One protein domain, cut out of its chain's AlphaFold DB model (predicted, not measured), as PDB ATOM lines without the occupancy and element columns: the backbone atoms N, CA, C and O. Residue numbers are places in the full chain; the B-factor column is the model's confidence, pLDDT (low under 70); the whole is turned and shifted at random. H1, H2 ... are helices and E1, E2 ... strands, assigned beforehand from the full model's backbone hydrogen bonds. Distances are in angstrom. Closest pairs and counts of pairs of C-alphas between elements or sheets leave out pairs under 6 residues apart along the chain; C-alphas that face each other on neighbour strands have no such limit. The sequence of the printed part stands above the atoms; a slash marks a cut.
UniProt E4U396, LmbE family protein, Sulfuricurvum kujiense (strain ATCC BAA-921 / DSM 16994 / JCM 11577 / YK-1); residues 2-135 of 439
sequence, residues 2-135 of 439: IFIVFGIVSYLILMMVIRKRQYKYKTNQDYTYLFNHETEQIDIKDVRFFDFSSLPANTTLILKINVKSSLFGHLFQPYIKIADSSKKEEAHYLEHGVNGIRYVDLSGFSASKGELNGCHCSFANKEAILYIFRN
ATOM      1  N   ILE A   2     244.204 246.849 150.309       78.12
ATOM      2  CA  ILE A   2     243.902 245.397 150.329       78.12
ATOM      3  C   ILE A   2     245.165 244.514 150.402       78.12
ATOM      4  O   ILE A   2     245.237 243.627 151.245       78.12
ATOM      5  N   PHE A   3     246.200 244.803 149.604       77.88
ATOM      6  CA  PHE A   3     247.467 244.050 149.636       77.88
ATOM      7  C   PHE A   3     248.207 244.134 150.979       77.88
ATOM      8  O   PHE A   3     248.824 243.161 151.404       77.88
ATOM      9  N   ILE A   4     248.111 245.272 151.672       82.75
ATOM     10  CA  ILE A   4     248.730 245.466 152.990       82.75
ATOM     11  C   ILE A   4     247.982 244.633 154.035       82.75
ATOM     12  O   ILE A   4     248.609 243.918 154.812       82.75
ATOM     13  N   VAL A   5     246.645 244.655 154.006       85.38
ATOM     14  CA  VAL A   5     245.808 243.829 154.891       85.38
ATOM     15  C   VAL A   5     246.082 242.340 154.660       85.38
ATOM     16  O   VAL A   5     246.305 241.606 155.619       85.38
ATOM     17  N   PHE A   6     246.153 241.899 153.402       87.94
ATOM     18  CA  PHE A   6     246.472 240.510 153.067       87.94
ATOM     19  C   PHE A   6     247.874 240.100 153.543       87.94
ATOM     20  O   PHE A   6     248.049 239.006 154.085       87.94
ATOM     21  N   GLY A   7     248.862 240.990 153.400       89.19
ATOM     22  CA  GLY A   7     250.215 240.784 153.914       89.19
ATOM     23  C   GLY A   7     250.248 240.622 155.436       89.19
ATOM     24  O   GLY A   7     250.867 239.683 155.935       89.19
ATOM     25  N   ILE A   8     249.527 241.475 156.173       89.25
ATOM     26  CA  ILE A   8     249.423 241.395 157.639       89.25
ATOM     27  C   ILE A   8     248.754 240.085 158.063       89.25
ATOM     28  O   ILE A   8     249.292 239.373 158.906       89.25
ATOM     29  N   VAL A   9     247.617 239.726 157.464       89.81
ATOM     30  CA  VAL A   9     246.902 238.482 157.798       89.81
ATOM     31  C   VAL A   9     247.777 237.259 157.522       89.81
ATOM     32  O   VAL A   9     247.903 236.387 158.380       89.81
ATOM     33  N   SER A  10     248.449 237.225 156.369       90.19
ATOM     34  CA  SER A  10     249.372 236.141 156.015       90.19
ATOM     35  C   SER A  10     250.528 236.030 157.011       90.19
ATOM     36  O   SER A  10     250.876 234.928 157.440       90.19
ATOM     37  N   TYR A  11     251.092 237.165 157.437       89.31
ATOM     38  CA  TYR A  11     252.134 237.208 158.461       89.31
ATOM     39  C   TYR A  11     251.638 236.688 159.820       89.31
ATOM     40  O   TYR A  11     252.322 235.887 160.458       89.31
ATOM     41  N   LEU A  12     250.433 237.076 160.251       90.31
ATOM     42  CA  LEU A  12     249.839 236.601 161.504       90.31
ATOM     43  C   LEU A  12     249.599 235.086 161.482       90.31
ATOM     44  O   LEU A  12     249.957 234.400 162.440       90.31
ATOM     45  N   ILE A  13     249.069 234.549 160.380       89.81
ATOM     46  CA  ILE A  13     248.875 233.102 160.197       89.81
ATOM     47  C   ILE A  13     250.220 232.373 160.252       89.81
ATOM     48  O   ILE A  13     250.360 231.376 160.965       89.81
ATOM     49  N   LEU A  14     251.235 232.888 159.551       90.19
ATOM     50  CA  LEU A  14     252.583 232.329 159.590       90.19
ATOM     51  C   LEU A  14     253.132 232.299 161.024       90.19
ATOM     52  O   LEU A  14     253.680 231.280 161.451       90.19
ATOM     53  N   MET A  15     252.943 233.373 161.792       89.12
ATOM     54  CA  MET A  15     253.363 233.439 163.191       89.12
ATOM     55  C   MET A  15     252.644 232.413 164.071       89.12
ATOM     56  O   MET A  15     253.307 231.736 164.858       89.12
ATOM     57  N   MET A  16     251.331 232.223 163.906       90.38
ATOM     58  CA  MET A  16     250.576 231.185 164.626       90.38
ATOM     59  C   MET A  16     251.131 229.780 164.335       90.38
ATOM     60  O   MET A  16     251.327 228.976 165.249       90.38
ATOM     61  N   VAL A  17     251.466 229.489 163.071       87.38
ATOM     62  CA  VAL A  17     252.079 228.208 162.677       87.38
ATOM     63  C   VAL A  17     253.466 228.042 163.304       87.38
ATOM     64  O   VAL A  17     253.778 226.981 163.852       87.38
ATOM     65  N   ILE A  18     254.310 229.077 163.260       87.12
ATOM     66  CA  ILE A  18     255.660 229.042 163.842       87.12
ATOM     67  C   ILE A  18     255.598 228.808 165.358       87.12
ATOM     68  O   ILE A  18     256.372 227.993 165.873       87.12
ATOM     69  N   ARG A  19     254.676 229.475 166.058       88.31
ATOM     70  CA  ARG A  19     254.497 229.347 167.511       88.31
ATOM     71  C   ARG A  19     253.988 227.968 167.911       88.31
ATOM     72  O   ARG A  19     254.497 227.398 168.869       88.31
ATOM     73  N   LYS A  20     253.087 227.364 167.133       86.31
ATOM     74  CA  LYS A  20     252.610 225.994 167.389       86.31
ATOM     75  C   LYS A  20     253.688 224.924 167.169       86.31
ATOM     76  O   LYS A  20     253.721 223.930 167.885       86.31
ATOM     77  N   ARG A  21     254.616 225.135 166.224       86.81
ATOM     78  CA  ARG A  21     255.697 224.178 165.893       86.81
ATOM     79  C   ARG A  21     256.696 223.902 167.027       86.81
ATOM     80  O   ARG A  21     257.560 223.051 166.855       86.81
ATOM     81  N   GLN A  22     256.637 224.623 168.148       87.00
ATOM     82  CA  GLN A  22     257.514 224.344 169.291       87.00
ATOM     83  C   GLN A  22     257.069 223.127 170.121       87.00
ATOM     84  O   GLN A  22     257.864 222.604 170.901       87.00
ATOM     85  N   TYR A  23     255.835 222.654 169.933       91.31
ATOM     86  CA  TYR A  23     255.286 221.479 170.609       91.31
ATOM     87  C   TYR A  23     255.325 220.280 169.651       91.31
ATOM     88  O   TYR A  23     254.755 220.350 168.561       91.31
ATOM     89  N   LYS A  24     255.970 219.164 170.031       92.25
ATOM     90  CA  LYS A  24     255.959 217.916 169.233       92.25
ATOM     91  C   LYS A  24     254.702 217.067 169.490       92.25
ATOM     92  O   LYS A  24     254.725 215.852 169.341       92.25
ATOM     93  N   TYR A  25     253.611 217.705 169.896       94.00
ATOM     94  CA  TYR A  25     252.331 217.086 170.224       94.00
ATOM     95  C   TYR A  25     251.188 218.041 169.869       94.00
ATOM     96  O   TYR A  25     251.410 219.207 169.518       94.00
ATOM     97  N   LYS A  26     249.947 217.554 169.924       94.62
ATOM     98  CA  LYS A  26     248.777 218.378 169.613       94.62
ATOM     99  C   LYS A  26     248.294 219.091 170.878       94.62
ATOM    100  O   LYS A  26     247.900 218.449 171.840       94.62
ATOM    101  N   THR A  27     248.247 220.420 170.847       94.81
ATOM    102  CA  THR A  27     247.836 221.272 171.984       94.81
ATOM    103  C   THR A  27     246.364 221.131 172.388       94.81
ATOM    104  O   THR A  27     245.944 221.710 173.383       94.81
ATOM    105  N   ASN A  28     245.572 220.371 171.626       95.06
ATOM    106  CA  ASN A  28     244.196 220.023 171.966       95.06
ATOM    107  C   ASN A  28     244.056 218.644 172.634       95.06
ATOM    108  O   ASN A  28     242.942 218.154 172.782       95.06
ATOM    109  N   GLN A  29     245.169 217.975 172.940       95.56
ATOM    110  CA  GLN A  29     245.148 216.762 173.747       95.56
ATOM    111  C   GLN A  29     245.061 217.134 175.224       95.56
ATOM    112  O   GLN A  29     245.706 218.088 175.680       95.56
ATOM    113  N   ASP A  30     244.263 216.364 175.951       96.19
ATOM    114  CA  ASP A  30     244.134 216.455 177.398       96.19
ATOM    115  C   ASP A  30     245.399 215.936 178.072       96.19
ATOM    116  O   ASP A  30     245.974 214.934 177.641       96.19
ATOM    117  N   TYR A  31     245.835 216.622 179.128       95.62
ATOM    118  CA  TYR A  31     246.860 216.067 180.003       95.62
ATOM    119  C   TYR A  31     246.219 214.970 180.847       95.62
ATOM    120  O   TYR A  31     245.143 215.166 181.423       95.62
ATOM    121  N   THR A  32     246.892 213.831 180.950       93.62
ATOM    122  CA  THR A  32     246.370 212.675 181.677       93.62
ATOM    123  C   THR A  32     247.290 212.338 182.840       93.62
ATOM    124  O   THR A  32     248.385 211.817 182.638       93.62
ATOM    125  N   TYR A  33     246.814 212.610 184.052       93.38
ATOM    126  CA  TYR A  33     247.464 212.256 185.309       93.38
ATOM    127  C   TYR A  33     246.581 211.280 186.077       93.38
ATOM    128  O   TYR A  33     245.353 211.397 186.051       93.38
ATOM    129  N   LEU A  34     247.219 210.317 186.733       88.62
ATOM    130  CA  LEU A  34     246.589 209.389 187.656       88.62
ATOM    131  C   LEU A  34     247.259 209.567 189.014       88.62
ATOM    132  O   LEU A  34     248.389 209.131 189.214       88.62
ATOM    133  N   PHE A  35     246.553 210.239 189.913       88.62
ATOM    134  CA  PHE A  35     246.947 210.341 191.312       88.62
ATOM    135  C   PHE A  35     246.349 209.180 192.105       88.62
ATOM    136  O   PHE A  35     245.406 208.526 191.643       88.62
ATOM    137  N   ASN A  36     246.903 208.925 193.289       82.38
ATOM    138  CA  ASN A  36     246.395 207.902 194.191       82.38
ATOM    139  C   ASN A  36     244.901 208.155 194.504       82.38
ATOM    140  O   ASN A  36     244.459 209.292 194.660       82.38
ATOM    141  N   HIS A  37     244.106 207.090 194.588       76.62
ATOM    142  CA  HIS A  37     242.689 207.162 194.952       76.62
ATOM    143  C   HIS A  37     242.439 207.795 196.331       76.62
ATOM    144  O   HIS A  37     241.376 208.366 196.550       76.62
ATOM    145  N   GLU A  38     243.423 207.731 197.230       83.25
ATOM    146  CA  GLU A  38     243.383 208.362 198.555       83.25
ATOM    147  C   GLU A  38     243.773 209.849 198.530       83.25
ATOM    148  O   GLU A  38     243.688 210.523 199.556       83.25
ATOM    149  N   THR A  39     244.200 210.390 197.379       89.56
ATOM    150  CA  THR A  39     244.520 211.814 197.252       89.56
ATOM    151  C   THR A  39     243.279 212.657 197.537       89.56
ATOM    152  O   THR A  39     242.261 212.540 196.847       89.56
ATOM    153  N   GLU A  40     243.401 213.541 198.529       94.44
ATOM    154  CA  GLU A  40     242.364 214.486 198.935       94.44
ATOM    155  C   GLU A  40     241.948 215.363 197.743       94.44
ATOM    156  O   GLU A  40     242.783 215.927 197.028       94.44
ATOM    157  N   GLN A  41     240.636 215.446 197.515       95.12
ATOM    158  CA  GLN A  41     240.038 216.168 196.398       95.12
ATOM    159  C   GLN A  41     238.908 217.064 196.885       95.12
ATOM    160  O   GLN A  41     238.090 216.658 197.710       95.12
ATOM    161  N   ILE A  42     238.848 218.275 196.337       95.25
ATOM    162  CA  ILE A  42     237.765 219.225 196.585       95.25
ATOM    163  C   ILE A  42     237.162 219.657 195.252       95.25
ATOM    164  O   ILE A  42     237.875 220.093 194.344       95.25
ATOM    165  N   ASP A  43     235.834 219.585 195.158       96.00
ATOM    166  CA  ASP A  43     235.087 220.142 194.034       96.00
ATOM    167  C   ASP A  43     235.036 221.671 194.130       96.00
ATOM    168  O   ASP A  43     234.513 222.257 195.083       96.00
ATOM    169  N   ILE A  44     235.547 222.334 193.100       96.31
ATOM    170  CA  ILE A  44     235.493 223.783 192.947       96.31
ATOM    171  C   ILE A  44     234.274 224.127 192.098       96.31
ATOM    172  O   ILE A  44     234.196 223.744 190.935       96.31
ATOM    173  N   LYS A  45     233.324 224.878 192.668       95.25
ATOM    174  CA  LYS A  45     232.071 225.267 191.987       95.25
ATOM    175  C   LYS A  45     232.259 226.368 190.941       95.25
ATOM    176  O   LYS A  45     231.570 226.382 189.923       95.25
ATOM    177  N   ASP A  46     233.151 227.319 191.212       96.81
ATOM    178  CA  ASP A  46     233.518 228.380 190.274       96.81
ATOM    179  C   ASP A  46     235.031 228.571 190.288       96.81
ATOM    180  O   ASP A  46     235.590 229.179 191.194       96.81
ATOM    181  N   VAL A  47     235.675 228.057 189.248       96.31
ATOM    182  CA  VAL A  47     237.121 228.063 189.024       96.31
ATOM    183  C   VAL A  47     237.743 229.458 189.100       96.31
ATOM    184  O   VAL A  47     238.938 229.584 189.319       96.31
ATOM    185  N   ARG A  48     236.955 230.521 188.915       97.06
ATOM    186  CA  ARG A  48     237.457 231.899 188.955       97.06
ATOM    187  C   ARG A  48     237.790 232.376 190.357       97.06
ATOM    188  O   ARG A  48     238.472 233.382 190.466       97.06
ATOM    189  N   PHE A  49     237.328 231.693 191.400       96.50
ATOM    190  CA  PHE A  49     237.564 232.088 192.782       96.50
ATOM    191  C   PHE A  49     238.051 230.897 193.592       96.50
ATOM    192  O   PHE A  49     237.612 229.767 193.386       96.50
ATOM    193  N   PHE A  50     238.932 231.161 194.547       95.56
ATOM    194  CA  PHE A  50     239.380 230.152 195.490       95.56
ATOM    195  C   PHE A  50     239.444 230.711 196.908       95.56
ATOM    196  O   PHE A  50     239.719 231.893 197.119       95.56
ATOM    197  N   ASP A  51     239.208 229.832 197.877       95.88
ATOM    198  CA  ASP A  51     239.449 230.087 199.291       95.88
ATOM    199  C   ASP A  51     240.103 228.848 199.900       95.88
ATOM    200  O   ASP A  51     239.460 227.825 200.130       95.88
ATOM    201  N   PHE A  52     241.410 228.944 200.099       94.94
ATOM    202  CA  PHE A  52     242.263 227.914 200.676       94.94
ATOM    203  C   PHE A  52     242.734 228.306 202.075       94.94
ATOM    204  O   PHE A  52     243.681 227.715 202.583       94.94
ATOM    205  N   SER A  53     242.086 229.287 202.713       93.25
ATOM    206  CA  SER A  53     242.494 229.825 204.019       93.25
ATOM    207  C   SER A  53     242.499 228.772 205.136       93.25
ATOM    208  O   SER A  53     243.159 228.955 206.153       93.25
ATOM    209  N   SER A  54     241.762 227.669 204.964       92.81
ATOM    210  CA  SER A  54     241.731 226.535 205.896       92.81
ATOM    211  C   SER A  54     242.845 225.504 205.672       92.81
ATOM    212  O   SER A  54     243.017 224.613 206.504       92.81
ATOM    213  N   LEU A  55     243.580 225.586 204.559       92.56
ATOM    214  CA  LEU A  55     244.652 224.651 204.225       92.56
ATOM    215  C   LEU A  55     245.993 225.132 204.804       92.56
ATOM    216  O   LEU A  55     246.252 226.336 204.813       92.56
ATOM    217  N   PRO A  56     246.880 224.221 205.253       89.88
ATOM    218  CA  PRO A  56     248.229 224.587 205.682       89.88
ATOM    219  C   PRO A  56     249.045 225.247 204.561       89.88
ATOM    220  O   PRO A  56     248.887 224.896 203.390       89.88
ATOM    221  N   ALA A  57     249.976 226.134 204.919       85.00
ATOM    222  CA  ALA A  57     250.817 226.848 203.953       85.00
ATOM    223  C   ALA A  57     251.724 225.919 203.109       85.00
ATOM    224  O   ALA A  57     251.920 226.161 201.924       85.00
ATOM    225  N   ASN A  58     252.202 224.799 203.651       84.56
ATOM    226  CA  ASN A  58     253.091 223.871 202.928       84.56
ATOM    227  C   ASN A  58     252.328 222.778 202.154       84.56
ATOM    228  O   ASN A  58     252.781 221.643 202.013       84.56
ATOM    229  N   THR A  59     251.136 223.108 201.655       93.88
ATOM    230  CA  THR A  59     250.286 222.175 200.905       93.88
ATOM    231  C   THR A  59     250.459 222.383 199.405       93.88
ATOM    232  O   THR A  59     250.361 223.508 198.917       93.88
ATOM    233  N   THR A  60     250.661 221.304 198.651       96.56
ATOM    234  CA  THR A  60     250.663 221.369 197.185       96.56
ATOM    235  C   THR A  60     249.238 221.263 196.654       96.56
ATOM    236  O   THR A  60     248.497 220.342 197.001       96.56
ATOM    237  N   LEU A  61     248.857 222.226 195.815       97.19
ATOM    238  CA  LEU A  61     247.499 222.433 195.324       97.19
ATOM    239  C   LEU A  61     247.495 222.394 193.800       97.19
ATOM    240  O   LEU A  61     247.981 223.321 193.152       97.19
ATOM    241  N   ILE A  62     246.936 221.335 193.217       97.69
ATOM    242  CA  ILE A  62     246.907 221.144 191.764       97.69
ATOM    243  C   ILE A  62     245.463 221.170 191.268       97.69
ATOM    244  O   ILE A  62     244.678 220.259 191.519       97.69
ATOM    245  N   LEU A  63     245.107 222.208 190.521       97.69
ATOM    246  CA  LEU A  63     243.765 222.416 189.996       97.69
ATOM    247  C   LEU A  63     243.638 221.855 188.575       97.69
ATOM    248  O   LEU A  63     244.249 222.355 187.630       97.69
ATOM    249  N   LYS A  64     242.795 220.839 188.400       97.56
ATOM    250  CA  LYS A  64     242.459 220.271 187.092       97.56
ATOM    251  C   LYS A  64     241.342 221.073 186.442       97.56
ATOM    252  O   LYS A  64     240.215 221.107 186.934       97.56
ATOM    253  N   ILE A  65     241.644 221.663 185.291       97.38
ATOM    254  CA  ILE A  65     240.735 222.551 184.562       97.38
ATOM    255  C   ILE A  65     240.692 222.207 183.082       97.38
ATOM    256  O   ILE A  65     241.670 221.729 182.514       97.38
ATOM    257  N   ASN A  66     239.573 222.520 182.432       97.81
ATOM    258  CA  ASN A  66     239.474 222.508 180.976       97.81
ATOM    259  C   ASN A  66     239.598 223.942 180.448       97.81
ATOM    260  O   ASN A  66     238.819 224.820 180.825       97.81
ATOM    261  N   VAL A  67     240.590 224.183 179.595       97.75
ATOM    262  CA  VAL A  67     240.942 225.511 179.083       97.75
ATOM    263  C   VAL A  67     240.834 225.564 177.573       97.75
ATOM    264  O   VAL A  67     241.219 224.632 176.868       97.75
ATOM    265  N   LYS A  68     240.373 226.705 177.063       98.00
ATOM    266  CA  LYS A  68     240.267 226.969 175.632       98.00
ATOM    267  C   LYS A  68     240.950 228.278 175.277       98.00
ATOM    268  O   LYS A  68     240.640 229.334 175.820       98.00
ATOM    269  N   SER A  69     241.873 228.216 174.330       97.44
ATOM    270  CA  SER A  69     242.519 229.384 173.751       97.44
ATOM    271  C   SER A  69     241.511 230.236 172.982       97.44
ATOM    272  O   SER A  69     240.695 229.735 172.207       97.44
ATOM    273  N   SER A  70     241.631 231.551 173.135       96.06
ATOM    274  CA  SER A  70     241.043 232.524 172.212       96.06
ATOM    275  C   SER A  70     241.782 232.518 170.865       96.06
ATOM    276  O   SER A  70     242.867 231.937 170.748       96.06
ATOM    277  N   LEU A  71     241.260 233.240 169.864       92.50
ATOM    278  CA  LEU A  71     241.970 233.471 168.597       92.50
ATOM    279  C   LEU A  71     243.346 234.121 168.830       92.50
ATOM    280  O   LEU A  71     244.343 233.707 168.241       92.50
ATOM    281  N   PHE A  72     243.416 235.092 169.746       93.56
ATOM    282  CA  PHE A  72     244.672 235.738 170.123       93.56
ATOM    283  C   PHE A  72     245.634 234.796 170.845       93.56
ATOM    284  O   PHE A  72     246.836 234.993 170.712       93.56
ATOM    285  N   GLY A  73     245.150 233.754 171.524       95.19
ATOM    286  CA  GLY A  73     245.987 232.754 172.201       95.19
ATOM    287  C   GLY A  73     246.747 231.817 171.246       95.19
ATOM    288  O   GLY A  73     247.665 231.102 171.646       95.19
ATOM    289  N   HIS A  74     246.425 231.838 169.949       93.56
ATOM    290  CA  HIS A  74     247.274 231.227 168.918       93.56
ATOM    291  C   HIS A  74     248.478 232.100 168.564       93.56
ATOM    292  O   HIS A  74     249.494 231.598 168.081       93.56
ATOM    293  N   LEU A  75     248.354 233.410 168.785       91.56
ATOM    294  CA  LEU A  75     249.422 234.371 168.602       91.56
ATOM    295  C   LEU A  75     250.124 234.571 169.945       91.56
ATOM    296  O   LEU A  75     251.205 234.037 170.131       91.56
ATOM    297  N   PHE A  76     249.561 235.304 170.890       92.38
ATOM    298  CA  PHE A  76     250.156 235.517 172.210       92.38
ATOM    299  C   PHE A  76     250.026 234.264 173.073       92.38
ATOM    300  O   PHE A  76     249.063 233.518 172.924       92.38
ATOM    301  N   GLN A  77     251.015 233.985 173.924       93.88
ATOM    302  CA  GLN A  77     250.972 232.771 174.734       93.88
ATOM    303  C   GLN A  77     249.841 232.900 175.765       93.88
ATOM    304  O   GLN A  77     249.840 233.883 176.509       93.88
ATOM    305  N   PRO A  78     248.866 231.973 175.789       97.06
ATOM    306  CA  PRO A  78     247.793 232.021 176.765       97.06
ATOM    307  C   PRO A  78     248.337 231.691 178.151       97.06
ATOM    308  O   PRO A  78     249.274 230.903 178.288       97.06
ATOM    309  N   TYR A  79     247.746 232.289 179.176       98.00
ATOM    310  CA  TYR A  79     248.111 232.034 180.563       98.00
ATOM    311  C   TYR A  79     246.930 232.293 181.489       98.00
ATOM    312  O   TYR A  79     245.966 232.961 181.117       98.00
ATOM    313  N   ILE A  80     247.013 231.755 182.697       98.31
ATOM    314  CA  ILE A  80     246.079 232.026 183.783       98.31
ATOM    315  C   ILE A  80     246.802 232.917 184.775       98.31
ATOM    316  O   ILE A  80     247.868 232.559 185.274       98.31
ATOM    317  N   LYS A  81     246.236 234.092 185.023       98.12
ATOM    318  CA  LYS A  81     246.668 234.983 186.090       98.12
ATOM    319  C   LYS A  81     246.041 234.504 187.395       98.12
ATOM    320  O   LYS A  81     244.824 234.325 187.448       98.12
ATOM    321  N   ILE A  82     246.872 234.318 188.413       97.69
ATOM    322  CA  ILE A  82     246.480 233.930 189.765       97.69
ATOM    323  C   ILE A  82     246.787 235.120 190.665       97.69
ATOM    324  O   ILE A  82     247.910 235.622 190.636       97.69
ATOM    325  N   ALA A  83     245.802 235.598 191.417       97.25
ATOM    326  CA  ALA A  83     245.982 236.719 192.331       97.25
ATOM    327  C   ALA A  83     245.275 236.441 193.654       97.25
ATOM    328  O   ALA A  83     244.131 235.989 193.650       97.25
ATOM    329  N   ASP A  84     245.929 236.734 194.776       95.31
ATOM    330  CA  ASP A  84     245.299 236.658 196.094       95.31
ATOM    331  C   ASP A  84     244.845 238.028 196.615       95.31
ATOM    332  O   ASP A  84     245.125 239.095 196.060       95.31
ATOM    333  N   SER A  85     244.153 237.997 197.751       91.00
ATOM    334  CA  SER A  85     243.734 239.205 198.465       91.00
ATOM    335  C   SER A  85     244.888 240.072 199.000       91.00
ATOM    336  O   SER A  85     244.651 241.231 199.347       91.00
ATOM    337  N   SER A  86     246.125 239.557 199.040       89.12
ATOM    338  CA  SER A  86     247.328 240.288 199.458       89.12
ATOM    339  C   SER A  86     248.032 241.016 198.302       89.12
ATOM    340  O   SER A  86     248.984 241.760 198.536       89.12
ATOM    341  N   LYS A  87     247.510 240.882 197.070       87.00
ATOM    342  CA  LYS A  87     248.102 241.362 195.808       87.00
ATOM    343  C   LYS A  87     249.357 240.597 195.381       87.00
ATOM    344  O   LYS A  87     250.094 241.089 194.523       87.00
ATOM    345  N   LYS A  88     249.604 239.405 195.930       93.81
ATOM    346  CA  LYS A  88     250.538 238.463 195.315       93.81
ATOM    347  C   LYS A  88     249.932 238.024 193.986       93.81
ATOM    348  O   LYS A  88     248.766 237.638 193.930       93.81
ATOM    349  N   GLU A  89     250.723 238.085 192.922       95.69
ATOM    350  CA  GLU A  89     250.300 237.676 191.587       95.69
ATOM    351  C   GLU A  89     251.319 236.722 190.974       95.69
ATOM    352  O   GLU A  89     252.523 236.974 191.007       95.69
ATOM    353  N   GLU A  90     250.826 235.652 190.364       96.56
ATOM    354  CA  GLU A  90     251.623 234.733 189.559       96.56
ATOM    355  C   GLU A  90     250.907 234.438 188.236       96.56
ATOM    356  O   GLU A  90     249.705 234.676 188.069       96.56
ATOM    357  N   ALA A  91     251.655 233.929 187.260       97.25
ATOM    358  CA  ALA A  91     251.129 233.582 185.949       97.25
ATOM    359  C   ALA A  91     251.480 232.138 185.596       97.25
ATOM    360  O   ALA A  91     252.651 231.763 185.547       97.25
ATOM    361  N   HIS A  92     250.460 231.352 185.266       97.31
ATOM    362  CA  HIS A  92     250.603 229.983 184.794       97.31
ATOM    363  C   HIS A  92     250.410 229.935 183.275       97.31
ATOM    364  O   HIS A  92     249.295 230.089 182.770       97.31
ATOM    365  N   TYR A  93     251.495 229.740 182.528       97.31
ATOM    366  CA  TYR A  93     251.466 229.769 181.065       97.31
ATOM    367  C   TYR A  93     251.072 228.425 180.455       97.31
ATOM    368  O   TYR A  93     251.468 227.359 180.917       97.31
ATOM    369  N   LEU A  94     250.334 228.499 179.351       96.69
ATOM    370  CA  LEU A  94     249.787 227.369 178.610       96.69
ATOM    371  C   LEU A  94     250.369 227.334 177.188       96.69
ATOM    372  O   LEU A  94     251.099 228.232 176.750       96.69
ATOM    373  N   GLU A  95     250.057 226.289 176.429       96.19
ATOM    374  CA  GLU A  95     250.466 226.195 175.032       96.19
ATOM    375  C   GLU A  95     249.695 227.162 174.131       96.19
ATOM    376  O   GLU A  95     248.494 227.380 174.298       96.19
ATOM    377  N   HIS A  96     250.342 227.679 173.082       95.56
ATOM    378  CA  HIS A  96     249.611 228.408 172.044       95.56
ATOM    379  C   HIS A  96     248.515 227.539 171.421       95.56
ATOM    380  O   HIS A  96     248.786 226.454 170.900       95.56
ATOM    381  N   GLY A  97     247.281 228.047 171.413       95.94
ATOM    382  CA  GLY A  97     246.138 227.295 170.904       95.94
ATOM    383  C   GLY A  97     245.763 226.086 171.765       95.94
ATOM    384  O   GLY A  97     245.326 225.075 171.209       95.94
ATOM    385  N   VAL A  98     245.988 226.150 173.081       97.06
ATOM    386  CA  VAL A  98     245.513 225.147 174.044       97.06
ATOM    387  C   VAL A  98     243.999 224.935 173.919       97.06
ATOM    388  O   VAL A  98     243.246 225.893 173.738       97.06
ATOM    389  N   ASN A  99     243.546 223.685 173.970       97.38
ATOM    390  CA  ASN A  99     242.121 223.347 174.006       97.38
ATOM    391  C   ASN A  99     241.922 221.968 174.645       97.38
ATOM    392  O   ASN A  99     241.923 220.973 173.925       97.38
ATOM    393  N   GLY A 100     241.809 221.909 175.968       97.25
ATOM    394  CA  GLY A 100     241.686 220.651 176.703       97.25
ATOM    395  C   GLY A 100     242.068 220.772 178.176       97.25
ATOM    396  O   GLY A 100     242.234 221.870 178.711       97.25
ATOM    397  N   ILE A 101     242.215 219.624 178.831       97.56
ATOM    398  CA  ILE A 101     242.494 219.507 180.265       97.56
ATOM    399  C   ILE A 101     243.948 219.859 180.580       97.56
ATOM    400  O   ILE A 101     244.873 219.325 179.964       97.56
ATOM    401  N   ARG A 102     244.151 220.725 181.575       97.44
ATOM    402  CA  ARG A 102     245.449 221.119 182.142       97.44
ATOM    403  C   ARG A 102     245.389 221.080 183.667       97.44
ATOM    404  O   ARG A 102     244.306 221.084 184.248       97.44
ATOM    405  N   TYR A 103     246.560 221.045 184.292       97.50
ATOM    406  CA  TYR A 103     246.724 221.010 185.743       97.50
ATOM    407  C   TYR A 103     247.510 222.247 186.164       97.50
ATOM    408  O   TYR A 103     248.684 222.391 185.815       97.50
ATOM    409  N   VAL A 104     246.828 223.161 186.847       97.19
ATOM    410  CA  VAL A 104     247.374 224.442 187.293       97.19
ATOM    411  C   VAL A 104     247.882 224.299 188.710       97.19
ATOM    412  O   VAL A 104     247.149 223.868 189.592       97.19
ATOM    413  N   ASP A 105     249.132 224.680 188.916       97.56
ATOM    414  CA  ASP A 105     249.725 224.739 190.241       97.56
ATOM    415  C   ASP A 105     249.288 226.023 190.960       97.56
ATOM    416  O   ASP A 105     249.526 227.125 190.465       97.56
ATOM    417  N   LEU A 106     248.615 225.860 192.099       97.19
ATOM    418  CA  LEU A 106     248.145 226.924 192.989       97.19
ATOM    419  C   LEU A 106     248.848 226.883 194.354       97.19
ATOM    420  O   LEU A 106     248.409 227.541 195.294       97.19
ATOM    421  N   SER A 107     249.925 226.108 194.485       96.12
ATOM    422  CA  SER A 107     250.590 225.845 195.769       96.12
ATOM    423  C   SER A 107     251.179 227.107 196.395       96.12
ATOM    424  O   SER A 107     251.163 227.250 197.610       96.12
ATOM    425  N   GLY A 108     251.606 228.077 195.578       94.88
ATOM    426  CA  GLY A 108     252.049 229.393 196.049       94.88
ATOM    427  C   GLY A 108     250.945 230.245 196.694       94.88
ATOM    428  O   GLY A 108     251.238 231.325 197.208       94.88
ATOM    429  N   PHE A 109     249.696 229.783 196.658       95.38
ATOM    430  CA  PHE A 109     248.505 230.449 197.189       95.38
ATOM    431  C   PHE A 109     247.778 229.592 198.238       95.38
ATOM    432  O   PHE A 109     246.614 229.848 198.564       95.38
ATOM    433  N   SER A 110     248.443 228.575 198.785       93.31
ATOM    434  CA  SER A 110     247.984 227.876 199.986       93.31
ATOM    435  C   SER A 110     247.717 228.861 201.135       93.31
ATOM    436  O   SER A 110     248.284 229.954 201.184       93.31
ATOM    437  N   ALA A 111     246.807 228.502 202.046       93.56
ATOM    438  CA  ALA A 111     246.393 229.367 203.156       93.56
ATOM    439  C   ALA A 111     245.898 230.771 202.731       93.56
ATOM    440  O   ALA A 111     245.919 231.710 203.530       93.56
ATOM    441  N   SER A 112     245.445 230.939 201.483       95.12
ATOM    442  CA  SER A 112     245.015 232.230 200.941       95.12
ATOM    443  C   SER A 112     243.698 232.132 200.170       95.12
ATOM    444  O   SER A 112     243.200 231.049 199.866       95.12
ATOM    445  N   LYS A 113     243.131 233.290 199.837       96.06
ATOM    446  CA  LYS A 113     241.933 233.425 199.004       96.06
ATOM    447  C   LYS A 113     242.196 234.390 197.865       96.06
ATOM    448  O   LYS A 113     242.917 235.380 198.044       96.06
ATOM    449  N   GLY A 114     241.569 234.143 196.724       96.62
ATOM    450  CA  GLY A 114     241.876 234.886 195.516       96.62
ATOM    451  C   GLY A 114     241.042 234.500 194.312       96.62
ATOM    452  O   GLY A 114     239.961 233.915 194.427       96.62
ATOM    453  N   GLU A 115     241.558 234.865 193.145       97.25
ATOM    454  CA  GLU A 115     240.893 234.675 191.868       97.25
ATOM    455  C   GLU A 115     241.826 234.192 190.754       97.25
ATOM    456  O   GLU A 115     243.040 234.419 190.763       97.25
ATOM    457  N   LEU A 116     241.212 233.528 189.773       97.94
ATOM    458  CA  LEU A 116     241.831 233.036 188.552       97.94
ATOM    459  C   LEU A 116     241.215 233.726 187.339       97.94
ATOM    460  O   LEU A 116     240.009 233.647 187.098       97.94
ATOM    461  N   ASN A 117     242.066 234.334 186.515       97.69
ATOM    462  CA  ASN A 117     241.655 235.031 185.304       97.69
ATOM    463  C   ASN A 117     242.392 234.486 184.078       97.69
ATOM    464  O   ASN A 117     243.619 234.426 184.041       97.69
ATOM    465  N   GLY A 118     241.640 234.107 183.044       97.69
ATOM    466  CA  GLY A 118     242.209 233.673 181.769       97.69
ATOM    467  C   GLY A 118     242.689 234.856 180.927       97.69
ATOM    468  O   GLY A 118     241.925 235.773 180.627       97.69
ATOM    469  N   CYS A 119     243.941 234.814 180.482       97.94
ATOM    470  CA  CYS A 119     244.533 235.785 179.570       97.94
ATOM    471  C   CYS A 119     244.807 235.116 178.220       97.94
ATOM    472  O   CYS A 119     245.587 234.171 178.108       97.94
ATOM    473  N   HIS A 120     244.126 235.593 177.173       97.94
ATOM    474  CA  HIS A 120     244.066 234.948 175.851       97.94
ATOM    475  C   HIS A 120     243.507 233.512 175.854       97.94
ATOM    476  O   HIS A 120     243.561 232.829 174.826       97.94
ATOM    477  N   CYS A 121     242.896 233.083 176.951       97.81
ATOM    478  CA  CYS A 121     242.162 231.835 177.092       97.81
ATOM    479  C   CYS A 121     240.933 232.042 177.986       97.81
ATOM    480  O   CYS A 121     240.783 233.080 178.629       97.81
ATOM    481  N   SER A 122     240.050 231.051 178.008       97.69
ATOM    482  CA  SER A 122     238.904 230.975 178.908       97.69
ATOM    483  C   SER A 122     238.806 229.582 179.522       97.69
ATOM    484  O   SER A 122     239.267 228.599 178.933       97.69
ATOM    485  N   PHE A 123     238.151 229.483 180.673       97.75
ATOM    486  CA  PHE A 123     237.761 228.202 181.255       97.75
ATOM    487  C   PHE A 123     236.542 227.662 180.501       97.75
ATOM    488  O   PHE A 123     235.579 228.396 180.277       97.75
ATOM    489  N   ALA A 124     236.597 226.410 180.048       95.81
ATOM    490  CA  ALA A 124     235.496 225.792 179.309       95.81
ATOM    491  C   ALA A 124     234.288 225.516 180.219       95.81
ATOM    492  O   ALA A 124     233.151 225.652 179.778       95.81
ATOM    493  N   ASN A 125     234.556 225.199 181.490       94.69
ATOM    494  CA  ASN A 125     233.566 224.934 182.529       94.69
ATOM    495  C   ASN A 125     233.858 225.812 183.754       94.69
ATOM    496  O   ASN A 125     235.002 226.223 183.962       94.69
ATOM    497  N   LYS A 126     232.830 226.086 184.566       94.44
ATOM    498  CA  LYS A 126     233.004 226.739 185.876       94.44
ATOM    499  C   LYS A 126     233.492 225.767 186.942       94.44
ATOM    500  O   LYS A 126     234.232 226.176 187.824       94.44
ATOM    501  N   GLU A 127     233.074 224.514 186.854       96.56
ATOM    502  CA  GLU A 127     233.434 223.490 187.825       96.56
ATOM    503  C   GLU A 127     234.822 222.916 187.522       96.56
ATOM    504  O   GLU A 127     235.203 222.755 186.356       96.56
ATOM    505  N   ALA A 128     235.574 222.616 188.576       96.94
ATOM    506  CA  ALA A 128     236.918 222.055 188.509       96.94
ATOM    507  C   ALA A 128     237.183 221.143 189.714       96.94
ATOM    508  O   ALA A 128     236.451 221.181 190.698       96.94
ATOM    509  N   ILE A 129     238.250 220.347 189.643       97.00
ATOM    510  CA  ILE A 129     238.691 219.489 190.750       97.00
ATOM    511  C   ILE A 129     240.033 220.012 191.244       97.00
ATOM    512  O   ILE A 129     240.961 220.180 190.448       97.00
ATOM    513  N   LEU A 130     240.138 220.260 192.546       97.38
ATOM    514  CA  LEU A 130     241.396 220.560 193.214       97.38
ATOM    515  C   LEU A 130     241.940 219.292 193.866       97.38
ATOM    516  O   LEU A 130     241.267 218.703 194.704       97.38
ATOM    517  N   TYR A 131     243.162 218.910 193.507       97.19
ATOM    518  CA  TYR A 131     243.923 217.868 194.189       97.19
ATOM    519  C   TYR A 131     244.819 218.497 195.252       97.19
ATOM    520  O   TYR A 131     245.490 219.500 194.987       97.19
ATOM    521  N   ILE A 132     244.832 217.893 196.437       96.50
ATOM    522  CA  ILE A 132     245.556 218.378 197.608       96.50
ATOM    523  C   ILE A 132     246.583 217.328 198.024       96.50
ATOM    524  O   ILE A 132     246.237 216.187 198.328       96.50
ATOM    525  N   PHE A 133     247.851 217.733 198.076       95.12
ATOM    526  CA  PHE A 133     248.953 216.898 198.545       95.12
ATOM    527  C   PHE A 133     249.598 217.544 199.772       95.12
ATOM    528  O   PHE A 133     250.084 218.678 199.720       95.12
ATOM    529  N   ARG A 134     249.584 216.817 200.891       89.56
ATOM    530  CA  ARG A 134     250.205 217.233 202.152       89.56
ATOM    531  C   ARG A 134     251.634 216.707 202.162       89.56
ATOM    532  O   ARG A 134     251.845 215.507 202.315       89.56
ATOM    533  N   ASN A 135     252.591 217.598 201.940       77.62
ATOM    534  CA  ASN A 135     254.001 217.241 201.865       77.62
ATOM    535  C   ASN A 135     254.679 217.490 203.218       77.62
ATOM    536  O   ASN A 135     254.261 218.371 203.970       77.62
TER     537      ASN A 135
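AT A GLANCE: This is residues 2 to 135 of the 439 residues of the protein "LmbE family protein" of Sulfuricurvum kujiense (strain ATCC BAA-921 / DSM 16994 / JCM 11577 / YK-1) (UniProt E4U396). The body is a sandwich of two strongly twisted sheets face to face, E1 E3 E6 E8 E9 and E2 E7 E4 E5, their strands crossed at 42 degrees; the helix H1 reaches away from one end of it, and its residues 2 to 11 stick out free. Residues 21 to 39, with no named element, run back along the body from H1 to E1. The printed part has 134 residues, with one named helix followed by nine named strands, and its class is mixed, helices and strands. The first sheet is branched at E3, with antiparallel neighbour pairs, and the second has the order E2, E7, E4, E5, all antiparallel. The whole is elongated, spanning 59 by 33 by 23 A, and only just loose, close to compact, with a radius of gyration of the C-alphas of 17.2 A.

HOW THE PARTS SIT: H1, residues 2 to 20, is on neither sheet, and every O i to N i+4 pair in it is within hydrogen-bond range. E1, residues 40 to 44, is an edge strand and the antiparallel neighbour of E9, residues 128 to 134, with N 42 and O 130 at 2.9 A. E2, residues 49 to 51, is antiparallel to E7, residues 113 to 119, with N 50 and O 114 at 2.9 A. E3, residues 59 to 69, bends by 61 degrees at residue 66, and its pairing is staggered. On one side of E3 is E6, residues 99 to 105, with N 63 and O 104 at 2.8 A. On the other side are E9, with N 62 and O 131 at 2.9 A, and E8, residues 121 to 123, with N 68 and O 122 at 2.9 A. E4, residues 79 to 84, and E5, residues 89 to 93, form a hairpin, with N 80 and O 92 at 2.8 A. E7, an inner strand of its sheet, is also the antiparallel neighbour of E4, with N 81 and O 117 at 2.8 A. The parts of the two sheets that face each other are 9.6 A apart centre to centre.

IN THESE COORDINATES: H1 runs 27.3 A from C-alpha 2 at (243.902, 245.397, 150.329). E1 is 13.0 A long, E2 7.1 A, and E3, the longest strand, 29.1 A from C-alpha 59 at (250.286, 222.175, 200.905). E4 measures 16.4 A, E5 13.2 A, E6 18.0 A, E7 19.7 A and E8 7.1 A. E9, 19.6 A long, ends with C-alpha 134 at (250.205, 217.233, 202.152).

THE WHOLE: The two C-alphas farthest apart, of Ile 2 and Glu 38, are 60.8 A apart. The link from H1 to E1 is long, with 19 residues. The printed part has no cut, and no printed residue is under 70 in pLDDT.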